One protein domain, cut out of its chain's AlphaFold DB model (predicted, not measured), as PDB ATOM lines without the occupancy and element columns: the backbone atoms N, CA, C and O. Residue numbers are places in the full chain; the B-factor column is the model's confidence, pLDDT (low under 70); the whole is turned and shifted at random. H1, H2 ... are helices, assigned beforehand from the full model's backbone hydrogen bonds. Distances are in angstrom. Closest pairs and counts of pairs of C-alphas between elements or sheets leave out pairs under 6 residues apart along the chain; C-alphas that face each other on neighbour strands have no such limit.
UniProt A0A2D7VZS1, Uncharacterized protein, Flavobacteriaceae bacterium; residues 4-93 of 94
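What this domain is: This is residues 4 to 93 of the 94 residues of an uncharacterized protein of Flavobacteriaceae bacterium (UniProt A0A2D7VZS1). Two groups of helices sit at the ends of an elongated body: H1, H2 and H3 pack on one another as a crossed cluster at one end, and H5 and H6 cross at the other. H4 lies in the middle, joining the groups by packing on H1 and H5. The printed part has 90 residues with six named helices, H1 to H6 in chain order, and no named strand; the class is all helix. It is compact, with a radius of gyration of the C-alphas of 13.6 A, and spans 39 by 25 by 21 A.

How they stand to each other: The hub is H1, residues 4 to 20. Its residues 13 to 18 touch H2, residues 27 to 34, about perpendicular at 76 degrees; the closest C-alphas, Ala 18 and Val 30, are 5.7 A apart. Its residues 7 to 14 touch H3, residues 38 to 45, at 72 degrees, only just about perpendicular; the closest C-alphas, Lys 11 and His 44, are 6.1 A apart. H2 and H3 touch, closest at C-alphas 28 and 38, 5.1 A. Residues 15 to 19 of H1 touch residues 53 to 58 of H4, residues 50 to 61, at 88 degrees; C-alphas 15 and 54 are closest, 5.8 A. Residues 55 to 59 of H4 touch H5, residues 64 to 72, at a steep tilt of 60 degrees, opposite ways; C-alphas 58 and 66 are closest, 6.3 A. H5 touches H6, residues 83 to 91, at a steep tilt of 56 degrees, opposite ways; C-alphas 64 and 89 are closest, 4.9 A. H6 is apart from H1 and H4, for instance. Every O i to N i+4 pair is within hydrogen-bond range in H2, H4 and H6; H1 has 12 of 13, H3 2 of 4 and H5 4 of 5.

Where its parts are: H1 starts at C-alpha 4 (151.183, 196.135, 166.484) and measures 25.2 A; H4 measures 16.4 A. H6 ends at C-alpha 91 (130.990, 164.198, 168.141).

The domain as a whole: The farthest C-alphas, Thr 37 and Glu 84, are 40.1 A apart. The printed part has no cut and no long link. Residues 4, 6 and 7 have pLDDT under 70.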
ATOM      1  N   THR A   4     151.937 197.051 165.611       65.75
ATOM      2  CA  THR A   4     151.183 196.135 166.484       65.75
ATOM      3  C   THR A   4     150.163 195.269 165.736       65.75
ATOM      4  O   THR A   4     149.986 194.101 166.077       65.75
ATOM      5  N   LYS A   5     149.501 195.803 164.699       70.62
ATOM      6  CA  LYS A   5     148.504 195.053 163.913       70.62
ATOM      7  C   LYS A   5     149.168 193.962 163.066       70.62
ATOM      8  O   LYS A   5     148.668 192.844 162.999       70.62
ATOM      9  N   ILE A   6     150.333 194.269 162.494       67.25
ATOM     10  CA  ILE A   6     151.123 193.331 161.680       67.25
ATOM     11  C   ILE A   6     151.597 192.155 162.543       67.25
ATOM     12  O   ILE A   6     151.395 191.002 162.174       67.25
ATOM     13  N   LEU A   7     152.135 192.430 163.736       68.38
ATOM     14  CA  LEU A   7     152.616 191.383 164.645       68.38
ATOM     15  C   LEU A   7     151.501 190.435 165.117       68.38
ATOM     16  O   LEU A   7     151.733 189.229 165.229       68.38
ATOM     17  N   LYS A   8     150.291 190.959 165.370       76.50
ATOM     18  CA  LYS A   8     149.118 190.142 165.722       76.50
ATOM     19  C   LYS A   8     148.706 189.223 164.567       76.50
ATOM     20  O   LYS A   8     148.479 188.037 164.796       76.50
ATOM     21  N   ASN A   9     148.689 189.736 163.337       87.56
ATOM     22  CA  ASN A   9     148.357 188.939 162.154       87.56
ATOM     23  C   ASN A   9     149.374 187.815 161.912       87.56
ATOM     24  O   ASN A   9     148.978 186.682 161.642       87.56
ATOM     25  N   THR A  10     150.672 188.088 162.071       92.62
ATOM     26  CA  THR A  10     151.711 187.060 161.908       92.62
ATOM     27  C   THR A  10     151.611 185.976 162.977       92.62
ATOM     28  O   THR A  10     151.651 184.792 162.645       92.62
ATOM     29  N   LYS A  11     151.401 186.346 164.250       94.19
ATOM     30  CA  LYS A  11     151.225 185.365 165.335       94.19
ATOM     31  C   LYS A  11     150.039 184.430 165.070       94.19
ATOM     32  O   LYS A  11     150.177 183.221 165.228       94.19
ATOM     33  N   LEU A  12     148.906 184.971 164.615       94.56
ATOM     34  CA  LEU A  12     147.735 184.169 164.243       94.56
ATOM     35  C   LEU A  12     148.015 183.254 163.045       94.56
ATOM     36  O   LEU A  12     147.640 182.084 163.079       94.56
ATOM     37  N   LYS A  13     148.725 183.744 162.017       95.50
ATOM     38  CA  LYS A  13     149.154 182.921 160.872       95.50
ATOM     39  C   LYS A  13     149.984 181.720 161.333       95.50
ATOM     40  O   LYS A  13     149.728 180.603 160.887       95.50
ATOM     41  N   ILE A  14     150.935 181.942 162.244       96.62
ATOM     42  CA  ILE A  14     151.776 180.880 162.811       96.62
ATOM     43  C   ILE A  14     150.922 179.865 163.578       96.62
ATOM     44  O   ILE A  14     151.026 178.670 163.319       96.62
ATOM     45  N   LEU A  15     150.053 180.323 164.485       96.75
ATOM     46  CA  LEU A  15     149.199 179.444 165.288       96.75
ATOM     47  C   LEU A  15     148.260 178.594 164.417       96.75
ATOM     48  O   LEU A  15     148.166 177.384 164.610       96.75
ATOM     49  N   ASN A  16     147.631 179.194 163.407       95.75
ATOM     50  CA  ASN A  16     146.753 178.475 162.483       95.75
ATOM     51  C   ASN A  16     147.511 177.432 161.653       95.75
ATOM     52  O   ASN A  16     146.987 176.351 161.388       95.75
ATOM     53  N   ALA A  17     148.750 177.724 161.250       96.12
ATOM     54  CA  ALA A  17     149.595 176.741 160.579       96.12
ATOM     55  C   ALA A  17     150.023 175.612 161.530       96.12
ATOM     56  O   ALA A  17     150.015 174.447 161.135       96.12
ATOM     57  N   ALA A  18     150.324 175.941 162.787       96.75
ATOM     58  CA  ALA A  18     150.704 174.973 163.811       96.75
ATOM     59  C   ALA A  18     149.575 173.983 164.143       96.75
ATOM     60  O   ALA A  18     149.836 172.788 164.300       96.75
ATOM     61  N   LEU A  19     148.314 174.435 164.158       96.75
ATOM     62  CA  LEU A  19     147.155 173.545 164.316       96.75
ATOM     63  C   LEU A  19     147.095 172.469 163.223       96.75
ATOM     64  O   LEU A  19     146.663 171.351 163.493       96.75
ATOM     65  N   LYS A  20     147.563 172.761 162.003       95.06
ATOM     66  CA  LYS A  20     147.604 171.791 160.892       95.06
ATOM     67  C   LYS A  20     148.723 170.757 161.031       95.06
ATOM     68  O   LYS A  20     148.671 169.729 160.370       95.06
ATOM     69  N   THR A  21     149.737 171.018 161.853       93.88
ATOM     70  CA  THR A  21     150.857 170.092 162.113       93.88
ATOM     71  C   THR A  21     150.677 169.261 163.381       93.88
ATOM     72  O   THR A  21     151.528 168.439 163.695       93.88
ATOM     73  N   TRP A  22     149.585 169.460 164.122       94.06
ATOM     74  CA  TRP A  22     149.334 168.721 165.358       94.06
ATOM     75  C   TRP A  22     149.246 167.201 165.129       94.06
ATOM     76  O   TRP A  22     148.501 166.805 164.219       94.06
ATOM     77  N   PRO A  23     149.904 166.361 165.967       91.44
ATOM     78  CA  PRO A  23     150.593 166.692 167.231       91.44
ATOM     79  C   PRO A  23     152.102 166.992 167.133       91.44
ATOM     80  O   PRO A  23     152.690 167.389 168.143       91.44
ATOM     81  N   ASP A  24     152.736 166.842 165.967       90.56
ATOM     82  CA  ASP A  24     154.177 167.093 165.752       90.56
ATOM     83  C   ASP A  24     154.478 168.591 165.540       90.56
ATOM     84  O   ASP A  24     155.012 169.042 164.523       90.56
ATOM     85  N   VAL A  25     154.065 169.416 166.501       92.56
ATOM     86  CA  VAL A  25     154.228 170.867 166.410       92.56
ATOM     87  C   VAL A  25     155.652 171.266 166.787       92.56
ATOM     88  O   VAL A  25     156.001 171.356 167.963       92.56
ATOM     89  N   ARG A  26     156.462 171.577 165.772       94.44
ATOM     90  CA  ARG A  26     157.823 172.114 165.918       94.44
ATOM     91  C   ARG A  26     157.912 173.507 165.309       94.44
ATOM     92  O   ARG A  26     157.459 173.726 164.186       94.44
ATOM     93  N   ALA A  27     158.540 174.447 166.020       93.88
ATOM     94  CA  ALA A  27     158.662 175.835 165.563       93.88
ATOM     95  C   ALA A  27     159.324 175.937 164.178       93.88
ATOM     96  O   ALA A  27     158.877 176.727 163.353       93.88
ATOM     97  N   ARG A  28     160.335 175.099 163.901       94.75
ATOM     98  CA  ARG A  28     161.008 175.035 162.593       94.75
ATOM     99  C   ARG A  28     160.050 174.598 161.483       94.75
ATOM    100  O   ARG A  28     159.865 175.336 160.528       94.75
ATOM    101  N   THR A  29     159.355 173.475 161.667       94.94
ATOM    102  CA  THR A  29     158.374 172.956 160.699       94.94
ATOM    103  C   THR A  29     157.259 173.958 160.409       94.94
ATOM    104  O   THR A  29     156.819 174.099 159.270       94.94
ATOM    105  N   VAL A  30     156.786 174.676 161.432       95.69
ATOM    106  CA  VAL A  30     155.769 175.714 161.234       95.69
ATOM    107  C   VAL A  30     156.348 176.912 160.487       95.69
ATOM    108  O   VAL A  30     155.674 177.422 159.595       95.69
ATOM    109  N   ALA A  31     157.575 177.335 160.808       95.50
ATOM    110  CA  ALA A  31     158.260 178.433 160.133       95.50
ATOM    111  C   ALA A  31     158.361 178.183 158.620       95.50
ATOM    112  O   ALA A  31     157.923 179.033 157.840       95.50
ATOM    113  N   ASP A  32     158.793 176.979 158.230       95.31
ATOM    114  CA  ASP A  32     158.885 176.552 156.830       95.31
ATOM    115  C   ASP A  32     157.516 176.647 156.133       95.31
ATOM    116  O   ASP A  32     157.398 177.203 155.042       95.31
ATOM    117  N   LYS A  33     156.440 176.204 156.801       94.25
ATOM    118  CA  LYS A  33     155.071 176.266 156.257       94.25
ATOM    119  C   LYS A  33     154.527 177.682 156.072       94.25
ATOM    120  O   LYS A  33     153.640 177.878 155.242       94.25
ATOM    121  N   VAL A  34     154.976 178.659 156.861       94.50
ATOM    122  CA  VAL A  34     154.458 180.039 156.788       94.50
ATOM    123  C   VAL A  34     155.392 181.015 156.075       94.50
ATOM    124  O   VAL A  34     155.019 182.189 155.949       94.50
ATOM    125  N   GLY A  35     156.545 180.537 155.595       94.62
ATOM    126  CA  GLY A  35     157.573 181.344 154.939       94.62
ATOM    127  C   GLY A  35     158.294 182.284 155.907       94.62
ATOM    128  O   GLY A  35     158.541 183.438 155.570       94.62
ATOM    129  N   LEU A  36     158.557 181.829 157.136       95.00
ATOM    130  CA  LEU A  36     159.282 182.585 158.160       95.00
ATOM    131  C   LEU A  36     160.541 181.834 158.591       95.00
ATOM    132  O   LEU A  36     160.680 180.637 158.367       95.00
ATOM    133  N   THR A  37     161.449 182.531 159.273       95.75
ATOM    134  CA  THR A  37     162.584 181.880 159.933       95.75
ATOM    135  C   THR A  37     162.169 181.308 161.289       95.75
ATOM    136  O   THR A  37     161.246 181.804 161.943       95.75
ATOM    137  N   HIS A  38     162.902 180.298 161.764       94.19
ATOM    138  CA  HIS A  38     162.730 179.761 163.117       94.19
ATOM    139  C   HIS A  38     162.805 180.863 164.193       94.19
ATOM    140  O   HIS A  38     161.957 180.925 165.080       94.19
ATOM    141  N   ALA A  39     163.771 181.781 164.073       93.69
ATOM    142  CA  ALA A  39     163.929 182.908 164.992       93.69
ATOM    143  C   ALA A  39     162.731 183.874 164.954       93.69
ATOM    144  O   ALA A  39     162.284 184.331 166.005       93.69
ATOM    145  N   ALA A  40     162.167 184.144 163.771       92.75
ATOM    146  CA  ALA A  40     160.976 184.981 163.637       92.75
ATOM    147  C   ALA A  40     159.752 184.345 164.313       92.75
ATOM    148  O   ALA A  40     158.976 185.053 164.951       92.75
ATOM    149  N   VAL A  41     159.598 183.018 164.238       93.88
ATOM    150  CA  VAL A  41     158.562 182.312 165.006       93.88
ATOM    151  C   VAL A  41     158.801 182.505 166.500       93.88
ATOM    152  O   VAL A  41     157.923 183.035 167.180       93.88
ATOM    153  N   LEU A  42     159.991 182.172 167.008       92.19
ATOM    154  CA  LEU A  42     160.302 182.301 168.436       92.19
ATOM    155  C   LEU A  42     160.118 183.730 168.962       92.19
ATOM    156  O   LEU A  42     159.631 183.906 170.074       92.19
ATOM    157  N   TYR A  43     160.389 184.758 168.156       92.38
ATOM    158  CA  TYR A  43     160.149 186.156 168.526       92.38
ATOM    159  C   TYR A  43     158.694 186.433 168.959       92.38
ATOM    160  O   TYR A  43     158.454 187.206 169.889       92.38
ATOM    161  N   HIS A  44     157.709 185.776 168.334       92.00
ATOM    162  CA  HIS A  44     156.285 185.950 168.653       92.00
ATOM    163  C   HIS A  44     155.813 185.186 169.901       92.00
ATOM    164  O   HIS A  44     154.769 185.536 170.474       92.00
ATOM    165  N   PHE A  45     156.553 184.153 170.309       90.81
ATOM    166  CA  PHE A  45     156.204 183.283 171.440       90.81
ATOM    167  C   PHE A  45     157.151 183.447 172.637       90.81
ATOM    168  O   PHE A  45     156.785 183.064 173.741       90.81
ATOM    169  N   LYS A  46     158.289 184.135 172.472       85.69
ATOM    170  CA  LYS A  46     159.272 184.448 173.523       85.69
ATOM    171  C   LYS A  46     159.533 183.226 174.424       85.69
ATOM    172  O   LYS A  46     159.733 182.130 173.919       85.69
ATOM    173  N   ASN A  47     159.489 183.414 175.744       82.69
ATOM    174  CA  ASN A  47     159.725 182.384 176.760       82.69
ATOM    175  C   ASN A  47     158.514 181.456 176.986       82.69
ATOM    176  O   ASN A  47     158.505 180.692 177.947       82.69
ATOM    177  N   GLN A  48     157.462 181.554 176.168       89.75
ATOM    178  CA  GLN A  48     156.311 180.662 176.270       89.75
ATOM    179  C   GLN A  48     156.607 179.358 175.531       89.75
ATOM    180  O   GLN A  48     157.218 179.356 174.460       89.75
ATOM    181  N   ASN A  49     156.132 178.241 176.080       91.88
ATOM    182  CA  ASN A  49     156.192 176.970 175.376       91.88
ATOM    183  C   ASN A  49     155.293 177.045 174.131       91.88
ATOM    184  O   ASN A  49     154.081 177.238 174.233       91.88
ATOM    185  N   PHE A  50     155.892 176.898 172.947       93.62
ATOM    186  CA  PHE A  50     155.177 177.027 171.679       93.62
ATOM    187  C   PHE A  50     154.017 176.028 171.554       93.62
ATOM    188  O   PHE A  50     152.950 176.401 171.068       93.62
ATOM    189  N   ARG A  51     154.192 174.787 172.030       94.31
ATOM    190  CA  ARG A  51     153.142 173.758 172.003       94.31
ATOM    191  C   ARG A  51     151.956 174.165 172.873       94.31
ATOM    192  O   ARG A  51     150.824 174.069 172.405       94.31
ATOM    193  N   ASP A  52     152.214 174.682 174.072       94.44
ATOM    194  CA  ASP A  52     151.168 175.154 174.988       94.44
ATOM    195  C   ASP A  52     150.373 176.307 174.363       94.44
ATOM    196  O   ASP A  52     149.145 176.303 174.383       94.44
ATOM    197  N   CYS A  53     151.053 177.263 173.719       95.25
ATOM    198  CA  CYS A  53     150.376 178.351 173.008       95.25
ATOM    199  C   CYS A  53     149.469 177.842 171.879       95.25
ATOM    200  O   CYS A  53     148.415 178.425 171.622       95.25
ATOM    201  N   VAL A  54     149.882 176.781 171.185       96.12
ATOM    202  CA  VAL A  54     149.090 176.160 170.115       96.12
ATOM    203  C   VAL A  54     147.905 175.392 170.695       96.12
ATOM    204  O   VAL A  54     146.811 175.493 170.143       96.12
ATOM    205  N   ALA A  55     148.083 174.704 171.823       96.44
ATOM    206  CA  ALA A  55     147.005 174.030 172.539       96.44
ATOM    207  C   ALA A  55     145.944 175.027 173.042       96.44
ATOM    208  O   ALA A  55     144.758 174.871 172.759       96.44
ATOM    209  N   GLU A  56     146.359 176.123 173.681       95.88
ATOM    210  CA  GLU A  56     145.447 177.201 174.084       95.88
ATOM    211  C   GLU A  56     144.710 177.820 172.893       95.88
ATOM    212  O   GLU A  56     143.525 178.144 172.983       95.88
ATOM    213  N   HIS A  57     145.408 178.013 171.770       96.62
ATOM    214  CA  HIS A  57     144.792 178.532 170.552       96.62
ATOM    215  C   HIS A  57     143.776 177.551 169.965       96.62
ATOM    216  O   HIS A  57     142.726 177.984 169.495       96.62
ATOM    217  N   ALA A  58     144.042 176.243 170.033       96.69
ATOM    218  CA  ALA A  58     143.094 175.214 169.619       96.69
ATOM    219  C   ALA A  58     141.787 175.321 170.408       96.69
ATOM    220  O   ALA A  58     140.722 175.358 169.799       96.69
ATOM    221  N   VAL A  59     141.878 175.454 171.737       96.50
ATOM    222  CA  VAL A  59     140.714 175.633 172.619       96.50
ATOM    223  C   VAL A  59     139.972 176.929 172.287       96.50
ATOM    224  O   VAL A  59     138.769 176.901 172.055       96.50
ATOM    225  N   LYS A  60     140.683 178.058 172.162       95.56
ATOM    226  CA  LYS A  60     140.082 179.367 171.825       95.56
ATOM    227  C   LYS A  60     139.367 179.390 170.473       95.56
ATOM    228  O   LYS A  60     138.438 180.169 170.298       95.56
ATOM    229  N   THR A  61     139.825 178.591 169.513       95.06
ATOM    230  CA  THR A  61     139.257 178.533 168.155       95.06
ATOM    231  C   THR A  61     138.290 177.371 167.949       95.06
ATOM    232  O   THR A  61     137.751 177.231 166.855       95.06
ATOM    233  N   GLY A  62     138.064 176.535 168.969       95.50
ATOM    234  CA  GLY A  62     137.188 175.369 168.864       95.50
ATOM    235  C   GLY A  62     137.706 174.301 167.895       95.50
ATOM    236  O   GLY A  62     136.915 173.619 167.253       95.50
ATOM    237  N   CYS A  63     139.027 174.151 167.743       96.44
ATOM    238  CA  CYS A  63     139.613 173.177 166.822       96.44
ATOM    239  C   CYS A  63     139.456 171.741 167.356       96.44
ATOM    240  O   CYS A  63     140.383 171.185 167.953       96.44
ATOM    241  N   SER A  64     138.293 171.125 167.122       97.00
ATOM    242  CA  SER A  64     137.907 169.838 167.717       97.00
ATOM    243  C   SER A  64     138.926 168.723 167.514       97.00
ATOM    244  O   SER A  64     139.254 168.025 168.467       97.00
ATOM    245  N   ARG A  65     139.510 168.600 166.312       95.88
ATOM    246  CA  ARG A  65     140.548 167.595 166.014       95.88
ATOM    247  C   ARG A  65     141.722 167.655 166.997       95.88
ATOM    248  O   ARG A  65     142.248 166.625 167.405       95.88
ATOM    249  N   VAL A  66     142.149 168.864 167.361       97.19
ATOM    250  CA  VAL A  66     143.248 169.074 168.310       97.19
ATOM    251  C   VAL A  66     142.745 168.939 169.745       97.19
ATOM    252  O   VAL A  66     143.393 168.275 170.547       97.19
ATOM    253  N   ILE A  67     141.572 169.498 170.059       97.62
ATOM    254  CA  ILE A  67     140.972 169.441 171.400       97.62
ATOM    255  C   ILE A  67     140.741 167.995 171.856       97.62
ATOM    256  O   ILE A  67     141.094 167.662 172.981       97.62
ATOM    257  N   VAL A  68     140.248 167.109 170.988       96.62
ATOM    258  CA  VAL A  68     140.071 165.679 171.304       96.62
ATOM    259  C   VAL A  68     141.401 165.020 171.688       96.62
ATOM    260  O   VAL A  68     141.478 164.308 172.686       96.62
ATOM    261  N   SER A  69     142.475 165.316 170.949       96.12
ATOM    262  CA  SER A  69     143.821 164.836 171.286       96.12
ATOM    263  C   SER A  69     144.315 165.399 172.624       96.12
ATOM    264  O   SER A  69     144.918 164.665 173.401       96.12
ATOM    265  N   LEU A  70     144.041 166.672 172.923       96.56
ATOM    266  CA  LEU A  70     144.386 167.298 174.204       96.56
ATOM    267  C   LEU A  70     143.620 166.672 175.378       96.56
ATOM    268  O   LEU A  70     144.214 166.439 176.427       96.56
ATOM    269  N   ILE A  71     142.335 166.351 175.190       96.12
ATOM    270  CA  ILE A  71     141.517 165.640 176.183       96.12
ATOM    271  C   ILE A  71     142.110 164.260 176.461       96.12
ATOM    272  O   ILE A  71     142.311 163.916 177.624       96.12
ATOM    273  N   ALA A  72     142.450 163.500 175.416       94.31
ATOM    274  CA  ALA A  72     143.050 162.175 175.564       94.31
ATOM    275  C   ALA A  72     144.386 162.208 176.332       94.31
ATOM    276  O   ALA A  72     144.693 161.288 177.083       94.31
ATOM    277  N   MET A  73     145.163 163.286 176.187       93.94
ATOM    278  CA  MET A  73     146.433 163.484 176.896       93.94
ATOM    279  C   MET A  73     146.288 164.175 178.261       93.94
ATOM    280  O   MET A  73     147.297 164.439 178.908       93.94
ATOM    281  N   SER A  74     145.065 164.494 178.700       93.81
ATOM    282  CA  SER A  74     144.805 165.266 179.929       93.81
ATOM    283  C   SER A  74     145.560 166.603 179.989       93.81
ATOM    284  O   SER A  74     146.067 167.008 181.036       93.81
ATOM    285  N   ASP A  75     145.650 167.302 178.857       95.25
ATOM    286  CA  ASP A  75     146.382 168.564 178.769       95.25
ATOM    287  C   ASP A  75     145.723 169.673 179.617       95.25
ATOM    288  O   ASP A  75     144.501 169.833 179.660       95.25
ATOM    289  N   LYS A  76     146.541 170.501 180.273       94.62
ATOM    290  CA  LYS A  76     146.068 171.596 181.140       94.62
ATOM    291  C   LYS A  76     145.200 172.630 180.410       94.62
ATOM    292  O   LYS A  76     144.398 173.301 181.055       94.62
ATOM    293  N   SER A  77     145.356 172.783 179.094       93.69
ATOM    294  CA  SER A  77     144.596 173.747 178.287       93.69
ATOM    295  C   SER A  77     143.106 173.406 178.193       93.69
ATOM    296  O   SER A  77     142.288 174.314 178.064       93.69
ATOM    297  N   VAL A  78     142.737 172.128 178.339       95.38
ATOM    298  CA  VAL A  78     141.340 171.659 178.302       95.38
ATOM    299  C   VAL A  78     140.729 171.467 179.692       95.38
ATOM    300  O   VAL A  78     139.600 170.991 179.817       95.38
ATOM    301  N   LYS A  79     141.439 171.852 180.763       94.38
ATOM    302  CA  LYS A  79     140.990 171.630 182.149       94.38
ATOM    303  C   LYS A  79     139.641 172.287 182.465       94.38
ATOM    304  O   LYS A  79     138.885 171.755 183.264       94.38
ATOM    305  N   ASN A  80     139.356 173.419 181.822       93.56
ATOM    306  CA  ASN A  80     138.141 174.197 182.052       93.56
ATOM    307  C   ASN A  80     136.965 173.744 181.170       93.56
ATOM    308  O   ASN A  80     135.880 174.288 181.327       93.56
ATOM    309  N   LEU A  81     137.171 172.794 180.247       93.69
ATOM    310  CA  LEU A  81     136.074 172.250 179.451       93.69
ATOM    311  C   LEU A  81     135.220 171.327 180.319       93.69
ATOM    312  O   LEU A  81     135.731 170.342 180.870       93.69
ATOM    313  N   THR A  82     133.930 171.625 180.383       96.19
ATOM    314  CA  THR A  82     132.905 170.779 181.000       96.19
ATOM    315  C   THR A  82     132.754 169.454 180.247       96.19
ATOM    316  O   THR A  82     133.181 169.314 179.097       96.19
ATOM    317  N   SER A  83     132.120 168.461 180.874       94.38
ATOM    318  CA  SER A  83     131.841 167.172 180.226       94.38
ATOM    319  C   SER A  83     131.018 167.331 178.943       94.38
ATOM    320  O   SER A  83     131.312 166.675 177.947       94.38
ATOM    321  N   GLU A  84     130.047 168.246 178.935       95.69
ATOM    322  CA  GLU A  84     129.222 168.545 177.759       95.69
ATOM    323  C   GLU A  84     130.044 169.152 176.615       95.69
ATOM    324  O   GLU A  84     129.909 168.749 175.461       95.69
ATOM    325  N   GLU A  85     130.937 170.098 176.914       95.25
ATOM    326  CA  GLU A  85     131.814 170.702 175.904       95.25
ATOM    327  C   GLU A  85     132.799 169.684 175.327       95.25
ATOM    328  O   GLU A  85     133.016 169.642 174.115       95.25
ATOM    329  N   ARG A  86     133.359 168.817 176.178       94.44
ATOM    330  CA  ARG A  86     134.223 167.714 175.737       94.44
ATOM    331  C   ARG A  86     133.475 166.794 174.777       94.44
ATOM    332  O   ARG A  86     134.004 166.486 173.710       94.44
ATOM    333  N   GLN A  87     132.246 166.410 175.123       95.06
ATOM    334  CA  GLN A  87     131.407 165.536 174.304       95.06
ATOM    335  C   GLN A  87     131.140 166.131 172.913       95.06
ATOM    336  O   GLN A  87     131.348 165.446 171.910       95.06
ATOM    337  N   LYS A  88     130.796 167.425 172.833       96.00
ATOM    338  CA  LYS A  88     130.593 168.129 171.551       96.00
ATOM    339  C   LYS A  88     131.810 168.018 170.628       96.00
ATOM    340  O   LYS A  88     131.664 167.809 169.424       96.00
ATOM    341  N   HIS A  89     133.022 168.123 171.175       96.00
ATOM    342  CA  HIS A  89     134.235 167.979 170.370       96.00
ATOM    343  C   HIS A  89     134.435 166.551 169.856       96.00
ATOM    344  O   HIS A  89     134.782 166.398 168.686       96.00
ATOM    345  N   PHE A  90     134.176 165.518 170.664       93.19
ATOM    346  CA  PHE A  90     134.239 164.126 170.198       93.19
ATOM    347  C   PHE A  90     133.238 163.836 169.076       93.19
ATOM    348  O   PHE A  90     133.578 163.150 168.117       93.19
ATOM    349  N   GLU A  91     132.024 164.377 169.166       94.62
ATOM    350  CA  GLU A  91     130.990 164.198 168.141       94.62
ATOM    351  C   GLU A  91     131.345 164.893 166.827       94.62
ATOM    352  O   GLU A  91     131.119 164.333 165.762       94.62
ATOM    353  N   SER A  92     131.971 166.069 166.891       91.88
ATOM    354  CA  SER A  92     132.352 166.844 165.701       91.88
ATOM    355  C   SER A  92     133.533 166.285 164.889       91.88
ATOM    356  O   SER A  92     133.880 166.859 163.858       91.88
ATOM    357  N   VAL A  93     134.200 165.233 165.373       86.56
ATOM    358  CA  VAL A  93     135.338 164.582 164.691       86.56
ATOM    359  C   VAL A  93     134.950 163.205 164.125       86.56
ATOM    360  O   VAL A  93     135.779 162.564 163.480       86.56
TER     361      VAL A  93